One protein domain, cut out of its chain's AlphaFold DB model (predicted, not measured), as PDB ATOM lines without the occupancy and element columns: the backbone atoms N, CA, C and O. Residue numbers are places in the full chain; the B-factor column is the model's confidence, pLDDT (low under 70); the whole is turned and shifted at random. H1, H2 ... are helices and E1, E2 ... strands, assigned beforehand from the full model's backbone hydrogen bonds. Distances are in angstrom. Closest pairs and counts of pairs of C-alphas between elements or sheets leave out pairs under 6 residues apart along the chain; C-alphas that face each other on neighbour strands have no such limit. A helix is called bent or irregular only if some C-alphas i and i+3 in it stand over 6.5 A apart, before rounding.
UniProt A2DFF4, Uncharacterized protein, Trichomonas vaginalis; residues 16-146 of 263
ATOM      1  N   ASN A  16      11.419 -43.919 -21.392       79.31
ATOM      2  CA  ASN A  16      11.347 -42.497 -21.052       79.31
ATOM      3  C   ASN A  16      12.729 -41.834 -21.010       79.31
ATOM      4  O   ASN A  16      12.886 -40.715 -21.508       79.31
ATOM      5  N   GLU A  17      13.737 -42.530 -20.485       79.31
ATOM      6  CA  GLU A  17      15.132 -42.095 -20.552       79.31
ATOM      7  C   GLU A  17      15.553 -41.908 -22.010       79.31
ATOM      8  O   GLU A  17      15.935 -40.805 -22.394       79.31
ATOM      9  N   GLN A  18      15.368 -42.918 -22.866       80.25
ATOM     10  CA  GLN A  18      15.710 -42.826 -24.287       80.25
ATOM     11  C   GLN A  18      15.029 -41.636 -24.982       80.25
ATOM     12  O   GLN A  18      15.695 -40.877 -25.689       80.25
ATOM     13  N   LYS A  19      13.727 -41.422 -24.754       80.12
ATOM     14  CA  LYS A  19      12.995 -40.270 -25.314       80.12
ATOM     15  C   LYS A  19      13.601 -38.935 -24.877       80.12
ATOM     16  O   LYS A  19      13.737 -38.028 -25.696       80.12
ATOM     17  N   THR A  20      13.995 -38.830 -23.611       81.31
ATOM     18  CA  THR A  20      14.607 -37.618 -23.050       81.31
ATOM     19  C   THR A  20      15.968 -37.338 -23.693       81.31
ATOM     20  O   THR A  20      16.234 -36.212 -24.117       81.31
ATOM     21  N   ILE A  21      16.799 -38.372 -23.852       81.12
ATOM     22  CA  ILE A  21      18.126 -38.269 -24.476       81.12
ATOM     23  C   ILE A  21      18.006 -37.880 -25.952       81.12
ATOM     24  O   ILE A  21      18.707 -36.987 -26.419       81.12
ATOM     25  N   MET A  22      17.075 -38.484 -26.692       80.50
ATOM     26  CA  MET A  22      16.850 -38.142 -28.102       80.50
ATOM     27  C   MET A  22      16.321 -36.710 -28.292       80.50
ATOM     28  O   MET A  22      16.590 -36.079 -29.324       80.50
ATOM     29  N   ALA A  23      15.572 -36.186 -27.318       81.25
ATOM     30  CA  ALA A  23      15.093 -34.808 -27.329       81.25
ATOM     31  C   ALA A  23      16.230 -33.809 -27.064       81.25
ATOM     32  O   ALA A  23      16.366 -32.840 -27.811       81.25
ATOM     33  N   ASN A  24      17.068 -34.064 -26.053       85.50
ATOM     34  CA  ASN A  24      18.210 -33.221 -25.703       85.50
ATOM     35  C   ASN A  24      19.476 -34.066 -25.436       85.50
ATOM     36  O   ASN A  24      19.757 -34.399 -24.278       85.50
ATOM     37  N   PRO A  25      20.262 -34.375 -26.484       85.06
ATOM     38  CA  PRO A  25      21.416 -35.275 -26.421       85.06
ATOM     39  C   PRO A  25      22.407 -34.945 -25.302       85.06
ATOM     40  O   PRO A  25      22.808 -35.807 -24.523       85.06
ATOM     41  N   LEU A  26      22.780 -33.669 -25.181       87.88
ATOM     42  CA  LEU A  26      23.855 -33.243 -24.282       87.88
ATOM     43  C   LEU A  26      23.397 -33.056 -22.828       87.88
ATOM     44  O   LEU A  26      24.222 -32.741 -21.967       87.88
ATOM     45  N   SER A  27      22.108 -33.268 -22.534       83.56
ATOM     46  CA  SER A  27      21.568 -33.189 -21.168       83.56
ATOM     47  C   SER A  27      22.117 -34.276 -20.241       83.56
ATOM     48  O   SER A  27      22.287 -34.030 -19.051       83.56
ATOM     49  N   VAL A  28      22.466 -35.441 -20.794       83.69
ATOM     50  CA  VAL A  28      23.030 -36.589 -20.060       83.69
ATOM     51  C   VAL A  28      24.463 -36.335 -19.612       83.69
ATOM     52  O   VAL A  28      24.951 -36.950 -18.667       83.69
ATOM     53  N   ILE A  29      25.166 -35.429 -20.295       82.25
ATOM     54  CA  ILE A  29      26.576 -35.175 -20.029       82.25
ATOM     55  C   ILE A  29      26.696 -34.433 -18.706       82.25
ATOM     56  O   ILE A  29      26.396 -33.240 -18.622       82.25
ATOM     57  N   THR A  30      27.165 -35.116 -17.669       83.00
ATOM     58  CA  THR A  30      27.333 -34.514 -16.345       83.00
ATOM     59  C   THR A  30      28.722 -33.898 -16.192       83.00
ATOM     60  O   THR A  30      29.699 -34.507 -16.648       83.00
ATOM     61  N   PRO A  31      28.843 -32.755 -15.495       82.06
ATOM     62  CA  PRO A  31      30.139 -32.205 -15.120       82.06
ATOM     63  C   PRO A  31      30.974 -33.206 -14.311       82.06
ATOM     64  O   PRO A  31      30.440 -33.978 -13.508       82.06
ATOM     65  N   GLY A  32      32.288 -33.188 -14.512       79.44
ATOM     66  CA  GLY A  32      33.237 -33.973 -13.726       79.44
ATOM     67  C   GLY A  32      34.644 -33.947 -14.307       79.44
ATOM     68  O   GLY A  32      34.826 -33.615 -15.472       79.44
ATOM     69  N   ASN A  33      35.627 -34.326 -13.493       72.12
ATOM     70  CA  ASN A  33      37.045 -34.216 -13.835       72.12
ATOM     71  C   ASN A  33      37.687 -35.606 -13.927       72.12
ATOM     72  O   ASN A  33      38.565 -35.946 -13.140       72.12
ATOM     73  N   ASP A  34      37.242 -36.417 -14.888       67.69
ATOM     74  CA  ASP A  34      37.913 -37.679 -15.219       67.69
ATOM     75  C   ASP A  34      39.013 -37.407 -16.260       67.69
ATOM     76  O   ASP A  34      38.868 -37.692 -17.451       67.69
ATOM     77  N   CYS A  35      40.112 -36.791 -15.822       56.81
ATOM     78  CA  CYS A  35      41.291 -36.572 -16.662       56.81
ATOM     79  C   CYS A  35      42.094 -37.872 -16.750       56.81
ATOM     80  O   CYS A  35      42.591 -38.307 -15.714       56.81
ATOM     81  N   SER A  36      42.202 -38.493 -17.941       53.12
ATOM     82  CA  SER A  36      43.289 -39.442 -18.325       53.12
ATOM     83  C   SER A  36      42.999 -40.370 -19.528       53.12
ATOM     84  O   SER A  36      43.636 -41.416 -19.643       53.12
ATOM     85  N   LYS A  37      42.067 -40.076 -20.452       67.50
ATOM     86  CA  LYS A  37      41.793 -41.011 -21.568       67.50
ATOM     87  C   LYS A  37      41.622 -40.319 -22.916       67.50
ATOM     88  O   LYS A  37      40.942 -39.303 -23.016       67.50
ATOM     89  N   LYS A  38      42.225 -40.920 -23.950       74.88
ATOM     90  CA  LYS A  38      41.939 -40.634 -25.362       74.88
ATOM     91  C   LYS A  38      40.464 -40.958 -25.628       74.88
ATOM     92  O   LYS A  38      40.003 -42.042 -25.273       74.88
ATOM     93  N   ILE A  39      39.730 -40.033 -26.235       79.00
ATOM     94  CA  ILE A  39      38.289 -40.129 -26.506       79.00
ATOM     95  C   ILE A  39      38.067 -39.812 -27.979       79.00
ATOM     96  O   ILE A  39      38.329 -38.689 -28.398       79.00
ATOM     97  N   PHE A  40      37.597 -40.786 -28.767       74.38
ATOM     98  CA  PHE A  40      37.322 -40.608 -30.204       74.38
ATOM     99  C   PHE A  40      38.438 -39.867 -30.968       74.38
ATOM    100  O   PHE A  40      38.155 -39.065 -31.851       74.38
ATOM    101  N   ASN A  41      39.694 -40.149 -30.601       79.81
ATOM    102  CA  ASN A  41      40.948 -39.570 -31.110       79.81
ATOM    103  C   ASN A  41      41.465 -38.288 -30.447       79.81
ATOM    104  O   ASN A  41      42.601 -37.913 -30.708       79.81
ATOM    105  N   PHE A  42      40.728 -37.679 -29.525       86.44
ATOM    106  CA  PHE A  42      41.210 -36.519 -28.778       86.44
ATOM    107  C   PHE A  42      41.814 -36.935 -27.451       86.44
ATOM    108  O   PHE A  42      41.208 -37.685 -26.685       86.44
ATOM    109  N   TYR A  43      42.985 -36.403 -27.147       87.88
ATOM    110  CA  TYR A  43      43.503 -36.407 -25.792       87.88
ATOM    111  C   TYR A  43      43.071 -35.116 -25.095       87.88
ATOM    112  O   TYR A  43      43.049 -34.048 -25.706       87.88
ATOM    113  N   LEU A  44      42.712 -35.221 -23.819       88.62
ATOM    114  CA  LEU A  44      42.274 -34.093 -23.004       88.62
ATOM    115  C   LEU A  44      43.268 -33.892 -21.862       88.62
ATOM    116  O   LEU A  44      43.482 -34.809 -21.069       88.62
ATOM    117  N   ASP A  45      43.850 -32.699 -21.781       86.69
ATOM    118  CA  ASP A  45      44.715 -32.296 -20.667       86.69
ATOM    119  C   ASP A  45      43.866 -31.832 -19.478       86.69
ATOM    120  O   ASP A  45      44.171 -32.122 -18.321       86.69
ATOM    121  N   THR A  46      42.726 -31.197 -19.770       88.12
ATOM    122  CA  THR A  46      41.660 -30.953 -18.793       88.12
ATOM    123  C   THR A  46      40.333 -31.505 -19.303       88.12
ATOM    124  O   THR A  46      39.964 -31.302 -20.460       88.12
ATOM    125  N   CYS A  47      39.601 -32.201 -18.432       88.38
ATOM    126  CA  CYS A  47      38.246 -32.691 -18.678       88.38
ATOM    127  C   CYS A  47      37.257 -31.889 -17.829       88.38
ATOM    128  O   CYS A  47      37.495 -31.692 -16.642       88.38
ATOM    129  N   PHE A  48      36.134 -31.480 -18.421       86.94
ATOM    130  CA  PHE A  48      35.024 -30.818 -17.715       86.94
ATOM    131  C   PHE A  48      33.805 -31.729 -17.545       86.94
ATOM    132  O   PHE A  48      32.821 -31.347 -16.907       86.94
ATOM    133  N   VAL A  49      33.840 -32.922 -18.141       87.00
ATOM    134  CA  VAL A  49      32.731 -33.875 -18.148       87.00
ATOM    135  C   VAL A  49      33.180 -35.268 -17.715       87.00
ATOM    136  O   VAL A  49      34.317 -35.680 -17.951       87.00
ATOM    137  N   LYS A  50      32.252 -36.037 -17.135       85.19
ATOM    138  CA  LYS A  50      32.481 -37.456 -16.825       85.19
ATOM    139  C   LYS A  50      32.429 -38.300 -18.093       85.19
ATOM    140  O   LYS A  50      31.400 -38.342 -18.769       85.19
ATOM    141  N   LEU A  51      33.492 -39.047 -18.379       77.75
ATOM    142  CA  LEU A  51      33.603 -39.830 -19.620       77.75
ATOM    143  C   LEU A  51      32.563 -40.948 -19.729       77.75
ATOM    144  O   LEU A  51      32.120 -41.286 -20.826       77.75
ATOM    145  N   SER A  52      32.114 -41.483 -18.593       81.69
ATOM    146  CA  SER A  52      31.037 -42.477 -18.534       81.69
ATOM    147  C   SER A  52      29.732 -41.984 -19.166       81.69
ATOM    148  O   SER A  52      28.995 -42.786 -19.738       81.69
ATOM    149  N   THR A  53      29.466 -40.675 -19.134       83.94
ATOM    150  CA  THR A  53      28.257 -40.087 -19.733       83.94
ATOM    151  C   THR A  53      28.330 -39.994 -21.253       83.94
ATOM    152  O   THR A  53      27.313 -40.129 -21.929       83.94
ATOM    153  N   ILE A  54      29.535 -39.877 -21.818       84.50
ATOM    154  CA  ILE A  54      29.735 -39.946 -23.272       84.50
ATOM    155  C   ILE A  54      29.403 -41.359 -23.763       84.50
ATOM    156  O   ILE A  54      28.706 -41.520 -24.758       84.50
ATOM    157  N   ASN A  55      29.803 -42.394 -23.016       82.12
ATOM    158  CA  ASN A  55      29.460 -43.778 -23.352       82.12
ATOM    159  C   ASN A  55      27.952 -44.050 -23.323       82.12
ATOM    160  O   ASN A  55      27.473 -44.913 -24.055       82.12
ATOM    161  N   GLN A  56      27.194 -43.336 -22.487       82.50
ATOM    162  CA  GLN A  56      25.734 -43.407 -22.513       82.50
ATOM    163  C   GLN A  56      25.179 -42.763 -23.782       82.50
ATOM    164  O   GLN A  56      24.304 -43.347 -24.408       82.50
ATOM    165  N   LEU A  57      25.728 -41.623 -24.209       85.75
ATOM    166  CA  LEU A  57      25.302 -40.940 -25.431       85.75
ATOM    167  C   LEU A  57      25.426 -41.829 -26.678       85.75
ATOM    168  O   LEU A  57      24.486 -41.907 -27.465       85.75
ATOM    169  N   ILE A  58      26.539 -42.564 -26.802       85.81
ATOM    170  CA  ILE A  58      26.806 -43.503 -27.911       85.81
ATOM    171  C   ILE A  58      25.713 -44.565 -28.046       85.81
ATOM    172  O   ILE A  58      25.429 -45.021 -29.149       85.81
ATOM    173  N   LYS A  59      25.094 -44.983 -26.935       85.56
ATOM    174  CA  LYS A  59      24.057 -46.025 -26.961       85.56
ATOM    175  C   LYS A  59      22.776 -45.569 -27.650       85.56
ATOM    176  O   LYS A  59      22.011 -46.415 -28.099       85.56
ATOM    177  N   TYR A  60      22.519 -44.263 -27.675       85.31
ATOM    178  CA  TYR A  60      21.234 -43.710 -28.101       85.31
ATOM    179  C   TYR A  60      21.334 -42.824 -29.340       85.31
ATOM    180  O   TYR A  60      20.315 -42.573 -29.982       85.31
ATOM    181  N   ILE A  61      22.522 -42.298 -29.643       90.50
ATOM    182  CA  ILE A  61      22.731 -41.321 -30.708       90.50
ATOM    183  C   ILE A  61      23.984 -41.692 -31.485       90.50
ATOM    184  O   ILE A  61      25.018 -42.006 -30.901       90.50
ATOM    185  N   ASP A  62      23.890 -41.598 -32.808       90.88
ATOM    186  CA  ASP A  62      24.993 -41.928 -33.695       90.88
ATOM    187  C   ASP A  62      26.137 -40.917 -33.556       90.88
ATOM    188  O   ASP A  62      25.954 -39.702 -33.706       90.88
ATOM    189  N   TYR A  63      27.337 -41.439 -33.310       92.38
ATOM    190  CA  TYR A  63      28.570 -40.675 -33.446       92.38
ATOM    191  C   TYR A  63      28.944 -40.565 -34.926       92.38
ATOM    192  O   TYR A  63      29.136 -41.575 -35.605       92.38
ATOM    193  N   VAL A  64      29.098 -39.337 -35.411       91.94
ATOM    194  CA  VAL A  64      29.486 -39.040 -36.793       91.94
ATOM    195  C   VAL A  64      30.796 -38.268 -36.768       91.94
ATOM    196  O   VAL A  64      30.898 -37.228 -36.114       91.94
ATOM    197  N   LYS A  65      31.819 -38.759 -37.474       90.62
ATOM    198  CA  LYS A  65      33.091 -38.034 -37.607       90.62
ATOM    199  C   LYS A  65      32.866 -36.741 -38.378       90.62
ATOM    200  O   LYS A  65      32.059 -36.720 -39.304       90.62
ATOM    201  N   LEU A  66      33.606 -35.691 -38.036       90.31
ATOM    202  CA  LEU A  66      33.423 -34.362 -38.623       90.31
ATOM    203  C   LEU A  66      33.521 -34.399 -40.160       90.31
ATOM    204  O   LEU A  66      32.648 -33.866 -40.837       90.31
ATOM    205  N   LYS A  67      34.491 -35.139 -40.714       87.69
ATOM    206  CA  LYS A  67      34.635 -35.354 -42.166       87.69
ATOM    207  C   LYS A  67      33.426 -35.996 -42.869       87.69
ATOM    208  O   LYS A  67      33.259 -35.811 -44.070       87.69
ATOM    209  N   ASP A  68      32.612 -36.764 -42.143       89.75
ATOM    210  CA  ASP A  68      31.478 -37.518 -42.691       89.75
ATOM    211  C   ASP A  68      30.152 -36.738 -42.549       89.75
ATOM    212  O   ASP A  68      29.103 -37.154 -43.062       89.75
ATOM    213  N   ILE A  69      30.185 -35.590 -41.862       90.44
ATOM    214  CA  ILE A  69      29.030 -34.719 -41.674       90.44
ATOM    215  C   ILE A  69      28.648 -34.061 -43.001       90.44
ATOM    216  O   ILE A  69      29.466 -33.533 -43.747       90.44
ATOM    217  N   SER A  70      27.350 -34.088 -43.291       91.12
ATOM    218  CA  SER A  70      26.757 -33.501 -44.491       91.12
ATOM    219  C   SER A  70      25.312 -33.087 -44.217       91.12
ATOM    220  O   SER A  70      24.730 -33.461 -43.198       91.12
ATOM    221  N   ILE A  71      24.701 -32.370 -45.162       92.56
ATOM    222  CA  ILE A  71      23.313 -31.871 -45.089       92.56
ATOM    223  C   ILE A  71      22.298 -32.992 -44.775       92.56
ATOM    224  O   ILE A  71      21.268 -32.748 -44.150       92.56
ATOM    225  N   ARG A  72      22.611 -34.249 -45.125       91.69
ATOM    226  CA  ARG A  72      21.788 -35.441 -44.833       91.69
ATOM    227  C   ARG A  72      21.534 -35.673 -43.339       91.69
ATOM    228  O   ARG A  72      20.595 -36.384 -42.990       91.69
ATOM    229  N   TYR A  73      22.356 -35.092 -42.471       90.75
ATOM    230  CA  TYR A  73      22.221 -35.215 -41.023       90.75
ATOM    231  C   TYR A  73      21.290 -34.165 -40.395       90.75
ATOM    232  O   TYR A  73      20.988 -34.276 -39.212       90.75
ATOM    233  N   ASN A  74      20.754 -33.209 -41.167       90.38
ATOM    234  CA  ASN A  74      19.798 -32.215 -40.654       90.38
ATOM    235  C   ASN A  74      18.471 -32.825 -40.179       90.38
ATOM    236  O   ASN A  74      17.808 -32.255 -39.320       90.38
ATOM    237  N   SER A  75      18.086 -33.986 -40.715       87.38
ATOM    238  CA  SER A  75      16.881 -34.725 -40.313       87.38
ATOM    239  C   SER A  75      17.167 -35.891 -39.361       87.38
ATOM    240  O   SER A  75      16.256 -36.646 -39.025       87.38
ATOM    241  N   ARG A  76      18.422 -36.068 -38.929       89.88
ATOM    242  CA  ARG A  76      18.859 -37.205 -38.106       89.88
ATOM    243  C   ARG A  76      19.328 -36.745 -36.733       89.88
ATOM    244  O   ARG A  76      19.718 -35.597 -36.539       89.88
ATOM    245  N   LYS A  77      19.317 -37.668 -35.774       90.44
ATOM    246  CA  LYS A  77      19.945 -37.463 -34.468       90.44
ATOM    247  C   LYS A  77      21.389 -37.929 -34.554       90.44
ATOM    248  O   LYS A  77      21.643 -39.076 -34.893       90.44
ATOM    249  N   TRP A  78      22.315 -37.024 -34.279       93.56
ATOM    250  CA  TRP A  78      23.744 -37.288 -34.357       93.56
ATOM    251  C   TRP A  78      24.490 -36.437 -33.338       93.56
ATOM    252  O   TRP A  78      23.991 -35.390 -32.898       93.56
ATOM    253  N   PHE A  79      25.699 -36.870 -33.003       94.75
ATOM    254  CA  PHE A  79      26.682 -36.030 -32.343       94.75
ATOM    255  C   PHE A  79      28.069 -36.205 -32.964       94.75
ATOM    256  O   PHE A  79      28.374 -37.224 -33.580       94.75
ATOM    257  N   SER A  80      28.906 -35.190 -32.806       94.06
ATOM    258  CA  SER A  80      30.296 -35.195 -33.245       94.06
ATOM    259  C   SER A  80      31.174 -34.493 -32.226       94.06
ATOM    260  O   SER A  80      30.688 -33.731 -31.390       94.06
ATOM    261  N   ILE A  81      32.469 -34.772 -32.297       93.56
ATOM    262  CA  ILE A  81      33.477 -34.178 -31.429       93.56
ATOM    263  C   ILE A  81      34.494 -33.487 -32.322       93.56
ATOM    264  O   ILE A  81      34.950 -34.059 -33.311       93.56
ATOM    265  N   CYS A  82      34.828 -32.258 -31.966       94.06
ATOM    266  CA  CYS A  82      35.774 -31.434 -32.695       94.06
ATOM    267  C   CYS A  82      36.576 -30.572 -31.724       94.06
ATOM    268  O   CYS A  82      36.162 -30.351 -30.586       94.06
ATOM    269  N   VAL A  83      37.689 -30.028 -32.193       94.44
ATOM    270  CA  VAL A  83      38.489 -29.060 -31.447       94.44
ATOM    271  C   VAL A  83      38.469 -27.699 -32.118       94.44
ATOM    272  O   VAL A  83      38.510 -27.609 -33.346       94.44
ATOM    273  N   ILE A  84      38.404 -26.639 -31.314       95.12
ATOM    274  CA  ILE A  84      38.535 -25.265 -31.797       95.12
ATOM    275  C   ILE A  84      39.990 -25.023 -32.192       95.12
ATOM    276  O   ILE A  84      40.881 -25.093 -31.356       95.12
ATOM    277  N   CYS A  85      40.233 -24.706 -33.454       93.25
ATOM    278  CA  CYS A  85      41.561 -24.365 -33.959       93.25
ATOM    279  C   CYS A  85      41.768 -22.847 -33.995       93.25
ATOM    280  O   CYS A  85      42.845 -22.364 -33.661       93.25
ATOM    281  N   GLU A  86      40.732 -22.091 -34.365       92.62
ATOM    282  CA  GLU A  86      40.779 -20.628 -34.481       92.62
ATOM    283  C   GLU A  86      39.440 -20.017 -34.050       92.62
ATOM    284  O   GLU A  86      38.389 -20.652 -34.178       92.62
ATOM    285  N   ILE A  87      39.477 -18.784 -33.538       92.88
ATOM    286  CA  ILE A  87      38.296 -18.044 -33.073       92.88
ATOM    287  C   ILE A  87      38.259 -16.688 -33.769       92.88
ATOM    288  O   ILE A  87      39.173 -15.886 -33.601       92.88
ATOM    289  N   ASN A  88      37.165 -16.427 -34.479       89.50
ATOM    290  CA  ASN A  88      36.869 -15.168 -35.149       89.50
ATOM    291  C   ASN A  88      35.499 -14.673 -34.670       89.50
ATOM    292  O   ASN A  88      34.465 -15.042 -35.221       89.50
ATOM    293  N   GLU A  89      35.486 -13.852 -33.620       85.94
ATOM    294  CA  GLU A  89      34.262 -13.343 -32.980       85.94
ATOM    295  C   GLU A  89      33.302 -14.458 -32.512       85.94
ATOM    296  O   GLU A  89      33.516 -15.046 -31.452       85.94
ATOM    297  N   ASN A  90      32.244 -14.732 -33.283       85.50
ATOM    298  CA  ASN A  90      31.241 -15.776 -33.026       85.50
ATOM    299  C   ASN A  90      31.388 -16.996 -33.958       85.50
ATOM    300  O   ASN A  90      30.591 -17.939 -33.887       85.50
ATOM    301  N   ASP A  91      32.383 -16.960 -34.840       91.44
ATOM    302  CA  ASP A  91      32.741 -18.037 -35.742       91.44
ATOM    303  C   ASP A  91      33.984 -18.761 -35.222       91.44
ATOM    304  O   ASP A  91      35.001 -18.153 -34.895       91.44
ATOM    305  N   PHE A  92      33.921 -20.085 -35.184       94.62
ATOM    306  CA  PHE A  92      35.015 -20.941 -34.750       94.62
ATOM    307  C   PHE A  92      35.438 -21.821 -35.920       94.62
ATOM    308  O   PHE A  92      34.597 -22.456 -36.558       94.62
ATOM    309  N   LEU A  93      36.735 -21.892 -36.204       93.50
ATOM    310  CA  LEU A  93      37.259 -22.938 -37.074       93.50
ATOM    311  C   LEU A  93      37.425 -24.193 -36.224       93.50
ATOM    312  O   LEU A  93      38.185 -24.179 -35.256       93.50
ATOM    313  N   VAL A  94      36.713 -25.263 -36.566       94.19
ATOM    314  CA  VAL A  94      36.772 -26.529 -35.833       94.19
ATOM    315  C   VAL A  94      37.290 -27.656 -36.715       94.19
ATOM    316  O   VAL A  94      37.003 -27.698 -37.911       94.19
ATOM    317  N   SER A  95      38.039 -28.582 -36.123       91.88
ATOM    318  CA  SER A  95      38.623 -29.726 -36.826       91.88
ATOM    319  C   SER A  95      38.488 -31.016 -36.020       91.88
ATOM    320  O   SER A  95      38.339 -30.983 -34.798       91.88
ATOM    321  N   ASP A  96      38.551 -32.157 -36.704       89.12
ATOM    322  CA  ASP A  96      38.747 -33.472 -36.092       89.12
ATOM    323  C   ASP A  96      40.218 -33.912 -36.036       89.12
ATOM    324  O   ASP A  96      40.489 -35.066 -35.722       89.12
ATOM    325  N   LEU A  97      41.155 -33.006 -36.350       87.81
ATOM    326  CA  LEU A  97      42.597 -33.260 -36.502       87.81
ATOM    327  C   LEU A  97      42.958 -34.201 -37.672       87.81
ATOM    328  O   LEU A  97      44.138 -34.429 -37.927       87.81
ATOM    329  N   HIS A  98      41.974 -34.681 -38.444       78.19
ATOM    330  CA  HIS A  98      42.154 -35.628 -39.550       78.19
ATOM    331  C   HIS A  98      41.566 -35.088 -40.861       78.19
ATOM    332  O   HIS A  98      40.678 -35.685 -41.474       78.19
ATOM    333  N   HIS A  99      42.124 -33.970 -41.333       72.19
ATOM    334  CA  HIS A  99      41.878 -33.413 -42.673       72.19
ATOM    335  C   HIS A  99      40.468 -32.862 -42.922       72.19
ATOM    336  O   HIS A  99      40.103 -32.621 -44.072       72.19
ATOM    337  N   SER A 100      39.688 -32.610 -41.869       77.81
ATOM    338  CA  SER A 100      38.427 -31.882 -41.983       77.81
ATOM    339  C   SER A 100      38.448 -30.598 -41.164       77.81
ATOM    340  O   SER A 100      38.904 -30.571 -40.018       77.81
ATOM    341  N   ALA A 101      37.976 -29.517 -41.781       85.19
ATOM    342  CA  ALA A 101      37.821 -28.220 -41.148       85.19
ATOM    343  C   ALA A 101      36.430 -27.683 -41.475       85.19
ATOM    344  O   ALA A 101      36.041 -27.587 -42.641       85.19
ATOM    345  N   PHE A 102      35.680 -27.353 -40.432       91.88
ATOM    346  CA  PHE A 102      34.347 -26.784 -40.534       91.88
ATOM    347  C   PHE A 102      34.334 -25.417 -39.873       91.88
ATOM    348  O   PHE A 102      34.986 -25.181 -38.855       91.88
ATOM    349  N   LYS A 103      33.544 -24.516 -40.442       93.75
ATOM    350  CA  LYS A 103      33.191 -23.262 -39.798       93.75
ATOM    351  C   LYS A 103      31.994 -23.512 -38.888       93.75
ATOM    352  O   LYS A 103      30.911 -23.854 -39.354       93.75
ATOM    353  N   LEU A 104      32.179 -23.343 -37.592       94.56
ATOM    354  CA  LEU A 104      31.114 -23.392 -36.606       94.56
ATOM    355  C   LEU A 104      30.642 -21.963 -36.324       94.56
ATOM    356  O   LEU A 104      31.391 -21.167 -35.772       94.56
ATOM    357  N   THR A 105      29.400 -21.644 -36.670       93.25
ATOM    358  CA  THR A 105      28.804 -20.326 -36.412       93.25
ATOM    359  C   THR A 105      27.795 -20.435 -35.281       93.25
ATOM    360  O   THR A 105      26.851 -21.231 -35.355       93.25
ATOM    361  N   CYS A 106      27.959 -19.613 -34.247       89.38
ATOM    362  CA  CYS A 106      27.024 -19.543 -33.129       89.38
ATOM    363  C   CYS A 106      26.278 -18.210 -33.132       89.38
ATOM    364  O   CYS A 106      26.878 -17.148 -33.271       89.38
ATOM    365  N   LYS A 107      24.958 -18.246 -32.921       84.12
ATOM    366  CA  LYS A 107      24.169 -17.014 -32.739       84.12
ATOM    367  C   LYS A 107      24.513 -16.291 -31.428       84.12
ATOM    368  O   LYS A 107      24.325 -15.085 -31.313       84.12
ATOM    369  N   HIS A 108      24.998 -17.040 -30.440       81.94
ATOM    370  CA  HIS A 108      25.356 -16.545 -29.118       81.94
ATOM    371  C   HIS A 108      26.872 -16.551 -28.936       81.94
ATOM    372  O   HIS A 108      27.547 -17.468 -29.400       81.94
ATOM    373  N   LYS A 109      27.388 -15.562 -28.202       79.94
ATOM    374  CA  LYS A 109      28.793 -15.532 -27.796       79.94
ATOM    375  C   LYS A 109      29.040 -16.629 -26.761       79.94
ATOM    376  O   LYS A 109      28.427 -16.621 -25.695       79.94
ATOM    377  N   LEU A 110      29.922 -17.571 -27.082       83.69
ATOM    378  CA  LEU A 110      30.280 -18.684 -26.202       83.69
ATOM    379  C   LEU A 110      31.662 -18.434 -25.577       83.69
ATOM    380  O   LEU A 110      32.567 -17.991 -26.284       83.69
ATOM    381  N   PRO A 111      31.860 -18.712 -24.275       88.56
ATOM    382  CA  PRO A 111      33.119 -18.458 -23.572       88.56
ATOM    383  C   PRO A 111      34.150 -19.575 -23.818       88.56
ATOM    384  O   PRO A 111      34.759 -20.090 -22.880       88.56
ATOM    385  N   TYR A 112      34.306 -19.997 -25.073       92.00
ATOM    386  CA  TYR A 112      35.255 -21.039 -25.458       92.00
ATOM    387  C   TYR A 112      36.599 -20.448 -25.870       92.00
ATOM    388  O   TYR A 112      36.686 -19.305 -26.319       92.00
ATOM    389  N   LYS A 113      37.654 -21.241 -25.694       93.00
ATOM    390  CA  LYS A 113      39.036 -20.889 -26.020       93.00
ATOM    391  C   LYS A 113      39.561 -21.772 -27.148       93.00
ATOM    392  O   LYS A 113      39.054 -22.868 -27.382       93.00
ATOM    393  N   VAL A 114      40.590 -21.287 -27.839       94.19
ATOM    394  CA  VAL A 114      41.340 -22.094 -28.811       94.19
ATOM    395  C   VAL A 114      41.793 -23.381 -28.121       94.19
ATOM    396  O   VAL A 114      42.173 -23.337 -26.960       94.19
ATOM    397  N   PHE A 115      41.692 -24.508 -28.812       94.56
ATOM    398  CA  PHE A 115      41.954 -25.871 -28.343       94.56
ATOM    399  C   PHE A 115      40.989 -26.451 -27.303       94.56
ATOM    400  O   PHE A 115      41.211 -27.548 -26.778       94.56
ATOM    401  N   ASP A 116      39.859 -25.788 -27.057       94.44
ATOM    402  CA  ASP A 116      38.738 -26.445 -26.395       94.44
ATOM    403  C   ASP A 116      38.178 -27.559 -27.282       94.44
ATOM    404  O   ASP A 116      37.859 -27.355 -28.456       94.44
ATOM    405  N   VAL A 117      38.025 -28.742 -26.692       93.94
ATOM    406  CA  VAL A 117      37.373 -29.878 -27.341       93.94
ATOM    407  C   VAL A 117      35.887 -29.808 -27.030       93.94
ATOM    408  O   VAL A 117      35.474 -29.771 -25.866       93.94
ATOM    409  N   LEU A 118      35.082 -29.776 -28.082       94.38
ATOM    410  CA  LEU A 118      33.642 -29.601 -28.031       94.38
ATOM    411  C   LEU A 118      32.939 -30.870 -28.492       94.38
ATOM    412  O   LEU A 118      33.404 -31.570 -29.388       94.38
ATOM    413  N   ILE A 119      31.766 -31.107 -27.919       93.88
ATOM    414  CA  ILE A 119      30.767 -32.010 -28.466       93.88
ATOM    415  C   ILE A 119      29.626 -31.185 -29.046       93.88
ATOM    416  O   ILE A 119      29.122 -30.262 -28.405       93.88
ATOM    417  N   ILE A 120      29.233 -31.518 -30.270       94.69
ATOM    418  CA  ILE A 120      28.140 -30.881 -30.999       94.69
ATOM    419  C   ILE A 120      27.096 -31.950 -31.286       94.69
ATOM    420  O   ILE A 120      27.445 -33.047 -31.712       94.69
ATOM    421  N   SER A 121      25.819 -31.642 -31.089       93.88
ATOM    422  CA  SER A 121      24.726 -32.563 -31.390       93.88
ATOM    423  C   SER A 121      23.590 -31.878 -32.125       93.88
ATOM    424  O   SER A 121      23.157 -30.803 -31.712       93.88
ATOM    425  N   CYS A 122      23.045 -32.552 -33.141       89.69
ATOM    426  CA  CYS A 122      21.813 -32.147 -33.829       89.69
ATOM    427  C   CYS A 122      21.802 -30.666 -34.260       89.69
ATOM    428  O   CYS A 122      20.763 -30.005 -34.199       89.69
ATOM    429  N   ALA A 123      22.968 -30.139 -34.639       92.12
ATOM    430  CA  ALA A 123      23.126 -28.791 -35.168       92.12
ATOM    431  C   ALA A 123      22.753 -28.748 -36.656       92.12
ATOM    432  O   ALA A 123      22.759 -29.777 -37.335       92.12
ATOM    433  N   PHE A 124      22.456 -27.557 -37.179       93.81
ATOM    434  CA  PHE A 124      22.158 -27.403 -38.600       93.81
ATOM    435  C   PHE A 124      23.451 -27.390 -39.418       93.81
ATOM    436  O   PHE A 124      24.354 -26.601 -39.151       93.81
ATOM    437  N   VAL A 125      23.533 -28.232 -40.438       93.50
ATOM    438  CA  VAL A 125      24.703 -28.415 -41.299       93.50
ATOM    439  C   VAL A 125      24.409 -27.870 -42.693       93.50
ATOM    440  O   VAL A 125      23.394 -28.209 -43.306       93.50
ATOM    441  N   ASN A 126      25.326 -27.063 -43.221       91.88
ATOM    442  CA  ASN A 126      25.302 -26.564 -44.589       91.88
ATOM    443  C   ASN A 126      26.713 -26.580 -45.192       91.88
ATOM    444  O   ASN A 126      27.531 -25.721 -44.864       91.88
ATOM    445  N   TYR A 127      26.996 -27.541 -46.076       87.06
ATOM    446  CA  TYR A 127      28.342 -27.793 -46.608       87.06
ATOM    447  C   TYR A 127      29.380 -27.879 -45.473       87.06
ATOM    448  O   TYR A 127      29.225 -28.715 -44.589       87.06
ATOM    449  N   ASN A 128      30.373 -26.986 -45.453       88.44
ATOM    450  CA  ASN A 128      31.420 -26.926 -44.428       88.44
ATOM    451  C   ASN A 128      31.065 -25.991 -43.258       88.44
ATOM    452  O   ASN A 128      31.953 -25.543 -42.536       88.44
ATOM    453  N   ILE A 129      29.786 -25.648 -43.085       93.56
ATOM    454  CA  ILE A 129      29.308 -24.768 -42.017       93.56
ATOM    455  C   ILE A 129      28.372 -25.544 -41.092       93.56
ATOM    456  O   ILE A 129      27.377 -26.115 -41.538       93.56
ATOM    457  N   ILE A 130      28.650 -25.506 -39.791       94.94
ATOM    458  CA  ILE A 130      27.763 -25.998 -38.737       94.94
ATOM    459  C   ILE A 130      27.207 -24.779 -38.002       94.94
ATOM    460  O   ILE A 130      27.957 -23.963 -37.474       94.94
ATOM    461  N   ARG A 131      25.885 -24.625 -37.978       94.38
ATOM    462  CA  ARG A 131      25.196 -23.529 -37.294       94.38
ATOM    463  C   ARG A 131      24.576 -24.030 -35.999       94.38
ATOM    464  O   ARG A 131      23.716 -24.913 -36.015       94.38
ATOM    465  N   ILE A 132      24.987 -23.419 -34.893       92.94
ATOM    466  CA  ILE A 132      24.407 -23.640 -33.568       92.94
ATOM    467  C   ILE A 132      23.291 -22.621 -33.354       92.94
ATOM    468  O   ILE A 132      23.539 -21.412 -33.277       92.94
ATOM    469  N   THR A 133      22.058 -23.113 -33.269       89.94
ATOM    470  CA  THR A 133      20.866 -22.291 -33.020       89.94
ATOM    471  C   THR A 133      20.492 -22.257 -31.544       89.94
ATOM    472  O   THR A 133      19.968 -21.246 -31.087       89.94
ATOM    473  N   ASP A 134      20.780 -23.329 -30.804       89.50
ATOM    474  CA  ASP A 134      20.534 -23.450 -29.365       89.50
ATOM    475  C   ASP A 134      21.853 -23.792 -28.644       89.50
ATOM    476  O   ASP A 134      22.513 -24.762 -29.026       89.50
ATOM    477  N   PRO A 135      22.245 -23.056 -27.585       87.69
ATOM    478  CA  PRO A 135      23.389 -23.412 -26.743       87.69
ATOM    479  C   PRO A 135      23.386 -24.864 -26.238       87.69
ATOM    480  O   PRO A 135      24.452 -25.423 -26.011       87.69
ATOM    481  N   LYS A 136      22.221 -25.513 -26.104       89.19
ATOM    482  CA  LYS A 136      22.108 -26.931 -25.709       89.19
ATOM    483  C   LYS A 136      22.666 -27.912 -26.745       89.19
ATOM    484  O   LYS A 136      22.902 -29.067 -26.405       89.19
ATOM    485  N   GLN A 137      22.876 -27.479 -27.991       92.00
ATOM    486  CA  GLN A 137      23.448 -28.300 -29.064       92.00
ATOM    487  C   GLN A 137      24.969 -28.415 -28.980       92.00
ATOM    488  O   GLN A 137      25.556 -29.168 -29.755       92.00
ATOM    489  N   ILE A 138      25.616 -27.668 -28.085       93.31
ATOM    490  CA  ILE A 138      27.066 -27.651 -27.963       93.31
ATOM    491  C   ILE A 138      27.494 -27.675 -26.503       93.31
ATOM    492  O   ILE A 138      26.906 -27.022 -25.646       93.31
ATOM    493  N   LYS A 139      28.547 -28.429 -26.201       92.50
ATOM    494  CA  LYS A 139      29.109 -28.483 -24.854       92.50
ATOM    495  C   LYS A 139      30.613 -28.664 -24.917       92.50
ATOM    496  O   LYS A 139      31.127 -29.371 -25.778       92.50
ATOM    497  N   ARG A 140      31.325 -28.043 -23.984       92.69
ATOM    498  CA  ARG A 140      32.764 -28.247 -23.825       92.69
ATOM    499  C   ARG A 140      33.018 -29.571 -23.106       92.69
ATOM    500  O   ARG A 140      32.512 -29.777 -22.005       92.69
ATOM    501  N   LEU A 141      33.796 -30.453 -23.729       91.50
ATOM    502  CA  LEU A 141      34.272 -31.698 -23.122       91.50
ATOM    503  C   LEU A 141      35.543 -31.464 -22.308       91.50
ATOM    504  O   LEU A 141      35.684 -31.993 -21.207       91.50
ATOM    505  N   GLY A 142      36.463 -30.668 -22.851       91.62
ATOM    506  CA  GLY A 142      37.808 -30.537 -22.312       91.62
ATOM    507  C   GLY A 142      38.633 -29.456 -22.995       91.62
ATOM    508  O   GLY A 142      38.103 -28.609 -23.718       91.62
ATOM    509  N   HIS A 143      39.934 -29.500 -22.745       92.31
ATOM    510  CA  HIS A 143      40.949 -28.686 -23.403       92.31
ATOM    511  C   HIS A 143      42.186 -29.533 -23.704       92.31
ATOM    512  O   HIS A 143      42.493 -30.456 -22.942       92.31
ATOM    513  N   CYS A 144      42.879 -29.209 -24.792       91.88
ATOM    514  CA  CYS A 144      44.086 -29.899 -25.223       91.88
ATOM    515  C   CYS A 144      45.191 -28.897 -25.598       91.88
ATOM    516  O   CYS A 144      45.213 -28.366 -26.703       91.88
ATOM    517  N   ASP A 145      46.148 -28.690 -24.700       89.94
ATOM    518  CA  ASP A 145      47.284 -27.778 -24.886       89.94
ATOM    519  C   ASP A 145      48.328 -28.326 -25.872       89.94
ATOM    520  O   ASP A 145      49.247 -27.624 -26.291       89.94
ATOM    521  N   LYS A 146      48.233 -29.613 -26.220       91.00
ATOM    522  CA  LYS A 146      49.205 -30.315 -27.070       91.00
ATOM    523  C   LYS A 146      48.909 -30.223 -28.561       91.00
ATOM    524  O   LYS A 146      49.658 -30.815 -29.342       91.00
TER     525      LYS A 146
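What this domain is: This is residues 16 to 146 of the 263 residues of an uncharacterized protein of Trichomonas vaginalis (UniProt A2DFF4). One strongly twisted sheet of seven strands is bent back on itself like a partly rolled barrel that is not closed, with E5, E6, E3 and E2 on one side, E4 and E7 facing them, and the long, bent E1 as the hinge. Beside the sheet sits a small group of three helices, H1, H2 and H3, with H1 reaching away from it; the short H4 lies at the E5 edge. The printed part has 131 residues, with four named helices followed by seven named strands; the order across the mixed sheet is E5, E6, E3, E2, E1, E4, E7, and the class is mixed, helices and strands. The whole is compact, with a radius of gyration of the C-alphas of 13.6 A, and spans 39 by 35 by 27 A.

How they stand to each other: H1, residues 16 to 23, and H2, residues 25 to 28, are close but not clearly touching, with the C-alphas of Ile 21 and Val 28 closest at 6.8 A. H3, residues 51 to 60, touches H1 about perpendicular, at 90 degrees, with the C-alphas of Gln 18 and Tyr 60 closest at 6.8 A. H3 also touches H2, where the C-alphas of Val 28 and Thr 53 are closest at 6.3 A. H4, residues 71 to 75, comes closest to E5, residues 124 to 126, at the C-alphas of Ile 71 and Val 125, 5.3 A apart. H1 is not on the sheet, while H2 and H3 only graze it. Every O i to N i+4 pair is within hydrogen-bond range in H1, against 4 of 6 in H3; H4 has 0 of 1, with 1 of 2 O i to N i+3 pairs within range, and H2 is too short for an i+4 pair. E1, residues 78 to 88, bends by 81 degrees at residue 85. E1, E2, residues 91 to 95, and E3, residues 101 to 106, form a meander, each strand the antiparallel neighbour of the one before. The hairpin E1 and E2 has N 85 and O 93 at 2.8 A, and the hairpin E2 and E3 has N 92 and O 104 at 2.8 A. E4, residues 116 to 121, is antiparallel to E1, with N 80 and O 120 at 2.8 A; with the meander it makes a Greek key, in which the first of four strands is also the antiparallel neighbour of the fourth. E4 runs on into E5 at 100 degrees. E5 forms a hairpin with E6, residues 129 to 132, with N 126 and O 129 at 2.8 A. E6 is parallel to E3, with N 130 and O 103 at 2.8 A. The edge strand E7, residues 138 to 143, is antiparallel to E4, with N 119 and O 139 at 2.8 A.

Where its parts are: H1 begins at C-alpha 16 (11.347, -42.497, -21.052) and is 10.6 A long from first to last C-alpha. H3 measures 15.5 A. E1 runs 25.7 A, from C-alpha 78 (23.744, -37.288, -34.357) to C-alpha 88. E2 is 13.1 A long, E3 16.0 A and E4 16.1 A. E7 measures 14.6 A and ends at C-alpha 143 (40.949, -28.686, -23.403).

The domain as a whole: The two C-alphas farthest apart are those of Asn 16 and Lys 146, at 40.2 A. The printed part has no cut. The long link is H2 to H3, residues 29 to 50, of which residues 46 to 47 pair with residues 142 to 143 of E7, antiparallel. The mean pLDDT of the printed part is 87.3, and residues 34 to 37 are under 70.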